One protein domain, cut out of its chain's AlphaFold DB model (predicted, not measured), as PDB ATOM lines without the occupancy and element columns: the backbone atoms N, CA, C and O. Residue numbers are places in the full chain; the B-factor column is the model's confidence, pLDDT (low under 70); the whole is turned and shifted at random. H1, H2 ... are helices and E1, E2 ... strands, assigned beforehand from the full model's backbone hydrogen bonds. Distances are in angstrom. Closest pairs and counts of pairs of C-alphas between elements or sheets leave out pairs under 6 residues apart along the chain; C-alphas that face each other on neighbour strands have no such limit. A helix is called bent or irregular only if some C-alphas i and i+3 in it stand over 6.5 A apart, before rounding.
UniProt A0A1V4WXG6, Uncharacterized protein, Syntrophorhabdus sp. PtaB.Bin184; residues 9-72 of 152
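Overview. This is residues 9 to 72 of the 152 residues of an uncharacterized protein of Syntrophorhabdus sp. PtaB.Bin184 (UniProt A0A1V4WXG6). One long helix, H3, and a two-stranded hairpin, E1 and E2, make a loose, flat V, whose two arms meet where the last part of H3 passes through a tight link into E1. The short helix H2 packs on residues 32 to 39 of H3, far from the hairpin, and the small helix H1 sticks out beyond it at the beginning of the printed part. The printed part has 64 residues, with three named helices and then two named strands, in the order H1, H2, H3, E1, E2; the sheet is E1 - E2, antiparallel, and the class is mixed, helices and strands. The whole is loose, with a radius of gyration of the C-alphas of 14.0 A, and the C-alphas span 35 by 33 by 15 A.

Along the chain. H1 is residues 9 to 13, 6.9 A long, with C-alpha 9 at (0.817, 52.626, -10.563). H2 is residues 18 to 23, 9.1 A long. H3 is residues 30 to 49, 30.9 A from C-alpha 30 at (16.849, 51.041, 4.716) to C-alpha 49; it is irregular, but only just, with C-alphas 45 and 48 6.7 A apart. E1 is residues 54 to 61, 21.7 A long. E2 is residues 64 to 71, 22.7 A long, with C-alpha 71 at (15.918, 22.253, -7.762).

Arrangement. H1 is apart from H2, H3, E1 and E2. H2 and H3 touch, with residues 32 to 39 of H3 alone; their closest C-alphas, of Leu 22 and Phe 32, are 6.7 A apart. They run opposite ways at a steep tilt of 52 degrees. H2 is apart from E1 and E2. The closest C-alphas of H3 and E1, of Gly 47 and Leu 54, are 4.4 A apart, and H3 and E2 are near each other, with 7 pairs of C-alphas within 10 A. E1 and E2 form a hairpin, antiparallel at 154 degrees; N 57 and O 68 are 2.9 A apart and N 66 and O 59 2.8 A, both within hydrogen-bond range. In H2 every O i to N i+4 pair is within hydrogen-bond range; in H3 13 of 16 are, and in H1 0 of 1, with 1 of 2 O i to N i+3 pairs within range.

Size, cuts and confidence. The two C-alphas farthest apart, of Lys 9 and Glu 62, are 42.4 A from each other. The printed part has no cut, and no link is long; the link from H2 to H3 is short, and the other three are tight. Residues 9 to 14, of which 9 to 13 belong to H1, stand free, as do residues 25 to 30. The mean pLDDT of the printed part is 78.9; residues 9 to 20 are under 70.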
ATOM      1  N   LYS A   9       0.498  53.150  -9.221       33.56
ATOM      2  CA  LYS A   9       0.817  52.626 -10.563       33.56
ATOM      3  C   LYS A   9       2.322  52.434 -10.770       33.56
ATOM      4  O   LYS A   9       2.696  51.489 -11.459       33.56
ATOM      5  N   ALA A  10       3.159  53.267 -10.149       39.62
ATOM      6  CA  ALA A  10       4.612  53.125 -10.210       39.62
ATOM      7  C   ALA A  10       5.076  51.858  -9.472       39.62
ATOM      8  O   ALA A  10       5.867  51.091 -10.014       39.62
ATOM      9  N   ASP A  11       4.507  51.564  -8.297       42.62
ATOM     10  CA  ASP A  11       4.869  50.383  -7.496       42.62
ATOM     11  C   ASP A  11       4.626  49.043  -8.208       42.62
ATOM     12  O   ASP A  11       5.372  48.083  -7.991       42.62
ATOM     13  N   ARG A  12       3.638  48.984  -9.114       38.88
ATOM     14  CA  ARG A  12       3.369  47.800  -9.950       38.88
ATOM     15  C   ARG A  12       4.344  47.635 -11.119       38.88
ATOM     16  O   ARG A  12       4.544  46.512 -11.572       38.88
ATOM     17  N   ALA A  13       4.962  48.714 -11.600       37.28
ATOM     18  CA  ALA A  13       6.017  48.629 -12.612       37.28
ATOM     19  C   ALA A  13       7.326  48.103 -11.993       37.28
ATOM     20  O   ALA A  13       7.954  47.200 -12.543       37.28
ATOM     21  N   TRP A  14       7.662  48.555 -10.777       41.97
ATOM     22  CA  TRP A  14       8.816  48.065 -10.004       41.97
ATOM     23  C   TRP A  14       8.688  46.603  -9.544       41.97
ATOM     24  O   TRP A  14       9.672  45.985  -9.139       41.97
ATOM     25  N   ASP A  15       7.479  46.042  -9.591       43.66
ATOM     26  CA  ASP A  15       7.161  44.654  -9.248       43.66
ATOM     27  C   ASP A  15       7.883  43.640 -10.161       43.66
ATOM     28  O   ASP A  15       8.331  42.594  -9.687       43.66
ATOM     29  N   ARG A  16       8.088  43.989 -11.442       42.72
ATOM     30  CA  ARG A  16       8.783  43.142 -12.432       42.72
ATOM     31  C   ARG A  16      10.312  43.155 -12.320       42.72
ATOM     32  O   ARG A  16      10.942  42.176 -12.704       42.72
ATOM     33  N   GLU A  17      10.916  44.199 -11.749       51.81
ATOM     34  CA  GLU A  17      12.378  44.428 -11.792       51.81
ATOM     35  C   GLU A  17      13.061  44.395 -10.411       51.81
ATOM     36  O   GLU A  17      14.171  44.894 -10.213       51.81
ATOM     37  N   ARG A  18      12.432  43.763  -9.412       55.84
ATOM     38  CA  ARG A  18      12.931  43.793  -8.024       55.84
ATOM     39  C   ARG A  18      14.333  43.224  -7.828       55.84
ATOM     40  O   ARG A  18      15.055  43.707  -6.956       55.84
ATOM     41  N   ARG A  19      14.743  42.233  -8.626       58.34
ATOM     42  CA  ARG A  19      16.099  41.667  -8.537       58.34
ATOM     43  C   ARG A  19      17.164  42.664  -9.003       58.34
ATOM     44  O   ARG A  19      18.196  42.768  -8.354       58.34
ATOM     45  N   ILE A  20      16.875  43.419 -10.067       63.19
ATOM     46  CA  ILE A  20      17.752  44.481 -10.583       63.19
ATOM     47  C   ILE A  20      17.858  45.606  -9.546       63.19
ATOM     48  O   ILE A  20      18.945  46.087  -9.257       63.19
ATOM     49  N   SER A  21      16.751  45.940  -8.873       70.31
ATOM     50  CA  SER A  21      16.787  46.945  -7.804       70.31
ATOM     51  C   SER A  21      17.698  46.553  -6.629       70.31
ATOM     52  O   SER A  21      18.378  47.411  -6.086       70.31
ATOM     53  N   LEU A  22      17.767  45.264  -6.267       72.75
ATOM     54  CA  LEU A  22      18.597  44.773  -5.156       72.75
ATOM     55  C   LEU A  22      20.098  44.797  -5.470       72.75
ATOM     56  O   LEU A  22      20.884  45.119  -4.586       72.75
ATOM     57  N   ILE A  23      20.497  44.478  -6.707       71.88
ATOM     58  CA  ILE A  23      21.915  44.515  -7.112       71.88
ATOM     59  C   ILE A  23      22.457  45.945  -7.237       71.88
ATOM     60  O   ILE A  23      23.665  46.144  -7.191       71.88
ATOM     61  N   SER A  24      21.572  46.931  -7.398       76.44
ATOM     62  CA  SER A  24      21.920  48.347  -7.560       76.44
ATOM     63  C   SER A  24      21.707  49.175  -6.286       76.44
ATOM     64  O   SER A  24      21.814  50.398  -6.332       76.44
ATOM     65  N   MET A  25      21.388  48.539  -5.154       80.62
ATOM     66  CA  MET A  25      21.205  49.199  -3.857       80.62
ATOM     67  C   MET A  25      22.396  48.944  -2.936       80.62
ATOM     68  O   MET A  25      22.946  47.845  -2.897       80.62
ATOM     69  N   LEU A  26      22.750  49.956  -2.143       82.12
ATOM     70  CA  LEU A  26      23.725  49.790  -1.072       82.12
ATOM     71  C   LEU A  26      23.143  48.903   0.043       82.12
ATOM     72  O   LEU A  26      21.963  49.050   0.374       82.12
ATOM     73  N   PRO A  27      23.952  48.038   0.684       82.69
ATOM     74  CA  PRO A  27      23.494  47.210   1.804       82.69
ATOM     75  C   PRO A  27      22.973  48.012   3.006       82.69
ATOM     76  O   PRO A  27      22.190  47.500   3.799       82.69
ATOM     77  N   THR A  28      23.412  49.265   3.141       87.81
ATOM     78  CA  THR A  28      23.006  50.199   4.201       87.81
ATOM     79  C   THR A  28      21.695  50.928   3.902       87.81
ATOM     80  O   THR A  28      21.168  51.612   4.776       87.81
ATOM     81  N   ASP A  29      21.144  50.793   2.692       86.31
ATOM     82  CA  ASP A  29      19.857  51.390   2.346       86.31
ATOM     83  C   ASP A  29      18.737  50.726   3.160       86.31
ATOM     84  O   ASP A  29      18.560  49.504   3.128       86.31
ATOM     85  N   ALA A  30      17.935  51.528   3.863       85.69
ATOM     86  CA  ALA A  30      16.849  51.041   4.716       85.69
ATOM     87  C   ALA A  30      15.845  50.137   3.970       85.69
ATOM     88  O   ALA A  30      15.224  49.256   4.567       85.69
ATOM     89  N   ARG A  31      15.716  50.305   2.649       84.81
ATOM     90  CA  ARG A  31      14.804  49.532   1.791       84.81
ATOM     91  C   ARG A  31      15.375  48.166   1.405       84.81
ATOM     92  O   ARG A  31      14.621  47.315   0.931       84.81
ATOM     93  N   PHE A  32      16.678  47.934   1.583       83.75
ATOM     94  CA  PHE A  32      17.359  46.705   1.163       83.75
ATOM     95  C   PHE A  32      16.765  45.470   1.848       83.75
ATOM     96  O   PHE A  32      16.395  44.495   1.188       83.75
ATOM     97  N   LYS A  33      16.594  45.537   3.175       84.00
ATOM     98  CA  LYS A  33      16.054  44.434   3.982       84.00
ATOM     99  C   LYS A  33      14.617  44.089   3.588       84.00
ATOM    100  O   LYS A  33      14.310  42.922   3.346       84.00
ATOM    101  N   GLU A  34      13.754  45.097   3.479       86.00
ATOM    102  CA  GLU A  34      12.349  44.914   3.099       86.00
ATOM    103  C   GLU A  34      12.226  44.291   1.699       86.00
ATOM    104  O   GLU A  34      11.518  43.298   1.503       86.00
ATOM    105  N   ARG A  35      12.981  44.817   0.725       83.81
ATOM    106  CA  ARG A  35      12.996  44.294  -0.647       83.81
ATOM    107  C   ARG A  35      13.530  42.869  -0.708       83.81
ATOM    108  O   ARG A  35      12.949  42.047  -1.417       83.81
ATOM    109  N   GLY A  36      14.579  42.556   0.051       84.00
ATOM    110  CA  GLY A  36      15.131  41.205   0.169       84.00
ATOM    111  C   GLY A  36      14.107  40.196   0.694       84.00
ATOM    112  O   GLY A  36      13.934  39.127   0.102       84.00
ATOM    113  N   ILE A  37      13.369  40.553   1.752       86.75
ATOM    114  CA  ILE A  37      12.299  39.716   2.319       86.75
ATOM    115  C   ILE A  37      11.177  39.512   1.297       86.75
ATOM    116  O   ILE A  37      10.749  38.378   1.068       86.75
ATOM    117  N   LYS A  38      10.736  40.584   0.627       85.75
ATOM    118  CA  LYS A  38       9.679  40.512  -0.389       85.75
ATOM    119  C   LYS A  38      10.083  39.634  -1.575       85.75
ATOM    120  O   LYS A  38       9.295  38.797  -2.012       85.75
ATOM    121  N   LEU A  39      11.319  39.776  -2.061       84.12
ATOM    122  CA  LEU A  39      11.863  38.957  -3.145       84.12
ATOM    123  C   LEU A  39      11.913  37.474  -2.746       84.12
ATOM    124  O   LEU A  39      11.471  36.620  -3.514       84.12
ATOM    125  N   ARG A  40      12.382  37.171  -1.529       85.62
ATOM    126  CA  ARG A  40      12.396  35.803  -0.989       85.62
ATOM    127  C   ARG A  40      10.983  35.224  -0.897       85.62
ATOM    128  O   ARG A  40      10.770  34.076  -1.282       85.62
ATOM    129  N   GLY A  41      10.017  36.018  -0.433       88.62
ATOM    130  CA  GLY A  41       8.610  35.626  -0.341       88.62
ATOM    131  C   GLY A  41       7.992  35.295  -1.700       88.62
ATOM    132  O   GLY A  41       7.303  34.287  -1.827       88.62
ATOM    133  N   ILE A  42       8.288  36.092  -2.731       87.31
ATOM    134  CA  ILE A  42       7.860  35.802  -4.107       87.31
ATOM    135  C   ILE A  42       8.511  34.513  -4.600       87.31
ATOM    136  O   ILE A  42       7.803  33.624  -5.057       87.31
ATOM    137  N   MET A  43       9.827  34.359  -4.434       85.62
ATOM    138  CA  MET A  43      10.532  33.161  -4.894       85.62
ATOM    139  C   MET A  43       9.996  31.879  -4.237       85.62
ATOM    140  O   MET A  43       9.877  30.864  -4.912       85.62
ATOM    141  N   LYS A  44       9.605  31.924  -2.953       88.81
ATOM    142  CA  LYS A  44       8.944  30.793  -2.271       88.81
ATOM    143  C   LYS A  44       7.587  30.442  -2.894       88.81
ATOM    144  O   LYS A  44       7.276  29.267  -3.025       88.81
ATOM    145  N   LYS A  45       6.791  31.442  -3.291       89.12
ATOM    146  CA  LYS A  45       5.482  31.230  -3.939       89.12
ATOM    147  C   LYS A  45       5.612  30.759  -5.385       89.12
ATOM    148  O   LYS A  45       4.806  29.958  -5.840       89.12
ATOM    149  N   THR A  46       6.605  31.268  -6.109       86.75
ATOM    150  CA  THR A  46       6.837  30.925  -7.516       86.75
ATOM    151  C   THR A  46       7.615  29.619  -7.667       86.75
ATOM    152  O   THR A  46       7.468  28.959  -8.684       86.75
ATOM    153  N   GLY A  47       8.408  29.215  -6.671       86.38
ATOM    154  CA  GLY A  47       9.229  28.000  -6.698       86.38
ATOM    155  C   GLY A  47       8.486  26.719  -7.123       86.38
ATOM    156  O   GLY A  47       8.972  26.027  -8.018       86.38
ATOM    157  N   PRO A  48       7.282  26.445  -6.586       89.75
ATOM    158  CA  PRO A  48       6.457  25.308  -7.002       89.75
ATOM    159  C   PRO A  48       5.955  25.358  -8.452       89.75
ATOM    160  O   PRO A  48       5.567  24.329  -8.985       89.75
ATOM    161  N   LEU A  49       5.948  26.535  -9.090       89.06
ATOM    162  CA  LEU A  49       5.490  26.710 -10.475       89.06
ATOM    163  C   LEU A  49       6.577  26.383 -11.514       89.06
ATOM    164  O   LEU A  49       6.302  26.412 -12.710       89.06
ATOM    165  N   PHE A  50       7.817  26.123 -11.088       83.38
ATOM    166  CA  PHE A  50       8.886  25.684 -11.987       83.38
ATOM    167  C   PHE A  50       8.749  24.194 -12.316       83.38
ATOM    168  O   PHE A  50       8.290  23.412 -11.489       83.38
ATOM    169  N   ASP A  51       9.234  23.795 -13.494       81.19
ATOM    170  CA  ASP A  51       9.379  22.389 -13.877       81.19
ATOM    171  C   ASP A  51      10.863  22.054 -14.156       81.19
ATOM    172  O   ASP A  51      11.440  22.570 -15.128       81.19
ATOM    173  N   PRO A  52      11.527  21.241 -13.309       85.69
ATOM    174  CA  PRO A  52      11.033  20.670 -12.049       85.69
ATOM    175  C   PRO A  52      10.882  21.727 -10.930       85.69
ATOM    176  O   PRO A  52      11.519  22.786 -11.009       85.69
ATOM    177  N   PRO A  53      10.089  21.451  -9.873       87.81
ATOM    178  CA  PRO A  53       9.841  22.404  -8.789       87.81
ATOM    179  C   PRO A  53      11.116  22.854  -8.067       87.81
ATOM    180  O   PRO A  53      12.027  22.061  -7.817       87.81
ATOM    181  N   LEU A  54      11.177  24.140  -7.713       88.81
ATOM    182  CA  LEU A  54      12.205  24.700  -6.835       88.81
ATOM    183  C   LEU A  54      11.736  24.586  -5.380       88.81
ATOM    184  O   LEU A  54      10.815  25.282  -4.949       88.81
ATOM    185  N   GLU A  55      12.405  23.727  -4.630       90.75
ATOM    186  CA  GLU A  55      12.166  23.431  -3.225       90.75
ATOM    187  C   GLU A  55      12.913  24.446  -2.347       90.75
ATOM    188  O   GLU A  55      14.083  24.750  -2.579       90.75
ATOM    189  N   TYR A  56      12.243  24.999  -1.339       91.69
ATOM    190  CA  TYR A  56      12.888  25.837  -0.329       91.69
ATOM    191  C   TYR A  56      13.273  24.978   0.872       91.69
ATOM    192  O   TYR A  56      12.462  24.180   1.338       91.69
ATOM    193  N   LEU A  57      14.482  25.175   1.388       91.75
ATOM    194  CA  LEU A  57      15.004  24.452   2.543       91.75
ATOM    195  C   LEU A  57      15.718  25.406   3.501       91.75
ATOM    196  O   LEU A  57      16.195  26.468   3.107       91.75
ATOM    197  N   GLU A  58      15.795  25.020   4.767       93.88
ATOM    198  CA  GLU A  58      16.505  25.750   5.813       93.88
ATOM    199  C   GLU A  58      17.464  24.779   6.493       93.88
ATOM    200  O   GLU A  58      17.044  23.739   6.994       93.88
ATOM    201  N   ILE A  59      18.759  25.094   6.458       93.56
ATOM    202  CA  ILE A  59      19.802  24.265   7.069       93.56
ATOM    203  C   ILE A  59      20.170  24.902   8.411       93.56
ATOM    204  O   ILE A  59      20.639  26.043   8.403       93.56
ATOM    205  N   PRO A  60      19.971  24.225   9.554       95.25
ATOM    206  CA  PRO A  60      20.396  24.747  10.849       95.25
ATOM    207  C   PRO A  60      21.908  25.003  10.874       95.25
ATOM    208  O   PRO A  60      22.691  24.130  10.500       95.25
ATOM    209  N   PHE A  61      22.323  26.191  11.311       92.31
ATOM    210  CA  PHE A  61      23.730  26.579  11.409       92.31
ATOM    211  C   PHE A  61      23.898  27.677  12.466       92.31
ATOM    212  O   PHE A  61      23.176  28.668  12.426       92.31
ATOM    213  N   GLU A  62      24.823  27.495  13.414       93.88
ATOM    214  CA  GLU A  62      25.199  28.496  14.437       93.88
ATOM    215  C   GLU A  62      24.010  29.174  15.158       93.88
ATOM    216  O   GLU A  62      23.947  30.393  15.300       93.88
ATOM    217  N   GLY A  63      23.022  28.391  15.605       91.94
ATOM    218  CA  GLY A  63      21.847  28.927  16.314       91.94
ATOM    219  C   GLY A  63      20.872  29.714  15.425       91.94
ATOM    220  O   GLY A  63      19.931  30.327  15.923       91.94
ATOM    221  N   THR A  64      21.071  29.679  14.108       91.31
ATOM    222  CA  THR A  64      20.164  30.219  13.095       91.31
ATOM    223  C   THR A  64      19.934  29.202  11.970       91.31
ATOM    224  O   THR A  64      20.211  28.008  12.120       91.31
ATOM    225  N   VAL A  65      19.378  29.652  10.844       92.12
ATOM    226  CA  VAL A  65      19.168  28.842   9.643       92.12
ATOM    227  C   VAL A  65      19.784  29.503   8.415       92.12
ATOM    228  O   VAL A  65      19.651  30.708   8.197       92.12
ATOM    229  N   LEU A  66      20.410  28.692   7.567       90.69
ATOM    230  CA  LEU A  66      20.843  29.074   6.231       90.69
ATOM    231  C   LEU A  66      19.716  28.761   5.239       90.69
ATOM    232  O   LEU A  66      19.425  27.589   4.987       90.69
ATOM    233  N   PRO A  67      19.054  29.787   4.673       89.62
ATOM    234  CA  PRO A  67      18.000  29.585   3.692       89.62
ATOM    235  C   PRO A  67      18.609  29.149   2.357       89.62
ATOM    236  O   PRO A  67      19.452  29.843   1.786       89.62
ATOM    237  N   GLY A  68      18.136  28.025   1.834       87.81
ATOM    238  CA  GLY A  68      18.545  27.458   0.558       87.81
ATOM    239  C   GLY A  68      17.361  27.244  -0.377       87.81
ATOM    240  O   GLY A  68      16.209  27.128   0.041       87.81
ATOM    241  N   TYR A  69      17.662  27.174  -1.669       90.62
ATOM    242  CA  TYR A  69      16.727  26.676  -2.667       90.62
ATOM    243  C   TYR A  69      17.386  25.525  -3.414       90.62
ATOM    244  O   TYR A  69      18.523  25.652  -3.869       90.62
ATOM    245  N   PHE A  70      16.667  24.421  -3.561       89.00
ATOM    246  CA  PHE A  70      17.109  23.245  -4.283       89.00
ATOM    247  C   PHE A  70      16.161  22.973  -5.440       89.00
ATOM    248  O   PHE A  70      14.947  22.992  -5.287       89.00
ATOM    249  N   ARG A  71      16.706  22.722  -6.625       86.00
ATOM    250  CA  ARG A  71      15.918  22.253  -7.762       86.00
ATOM    251  C   ARG A  71      16.647  21.090  -8.386       86.00
ATOM    252  O   ARG A  71      17.820  21.214  -8.736       86.00
ATOM    253  N   LYS A  72      15.933  19.981  -8.549       82.88
ATOM    254  CA  LYS A  72      16.459  18.796  -9.223       82.88
ATOM    255  C   LYS A  72      16.782  19.123 -10.680       82.88
ATOM    256  O   LYS A  72      16.169  19.997 -11.292       82.88
TER     257      LYS A  72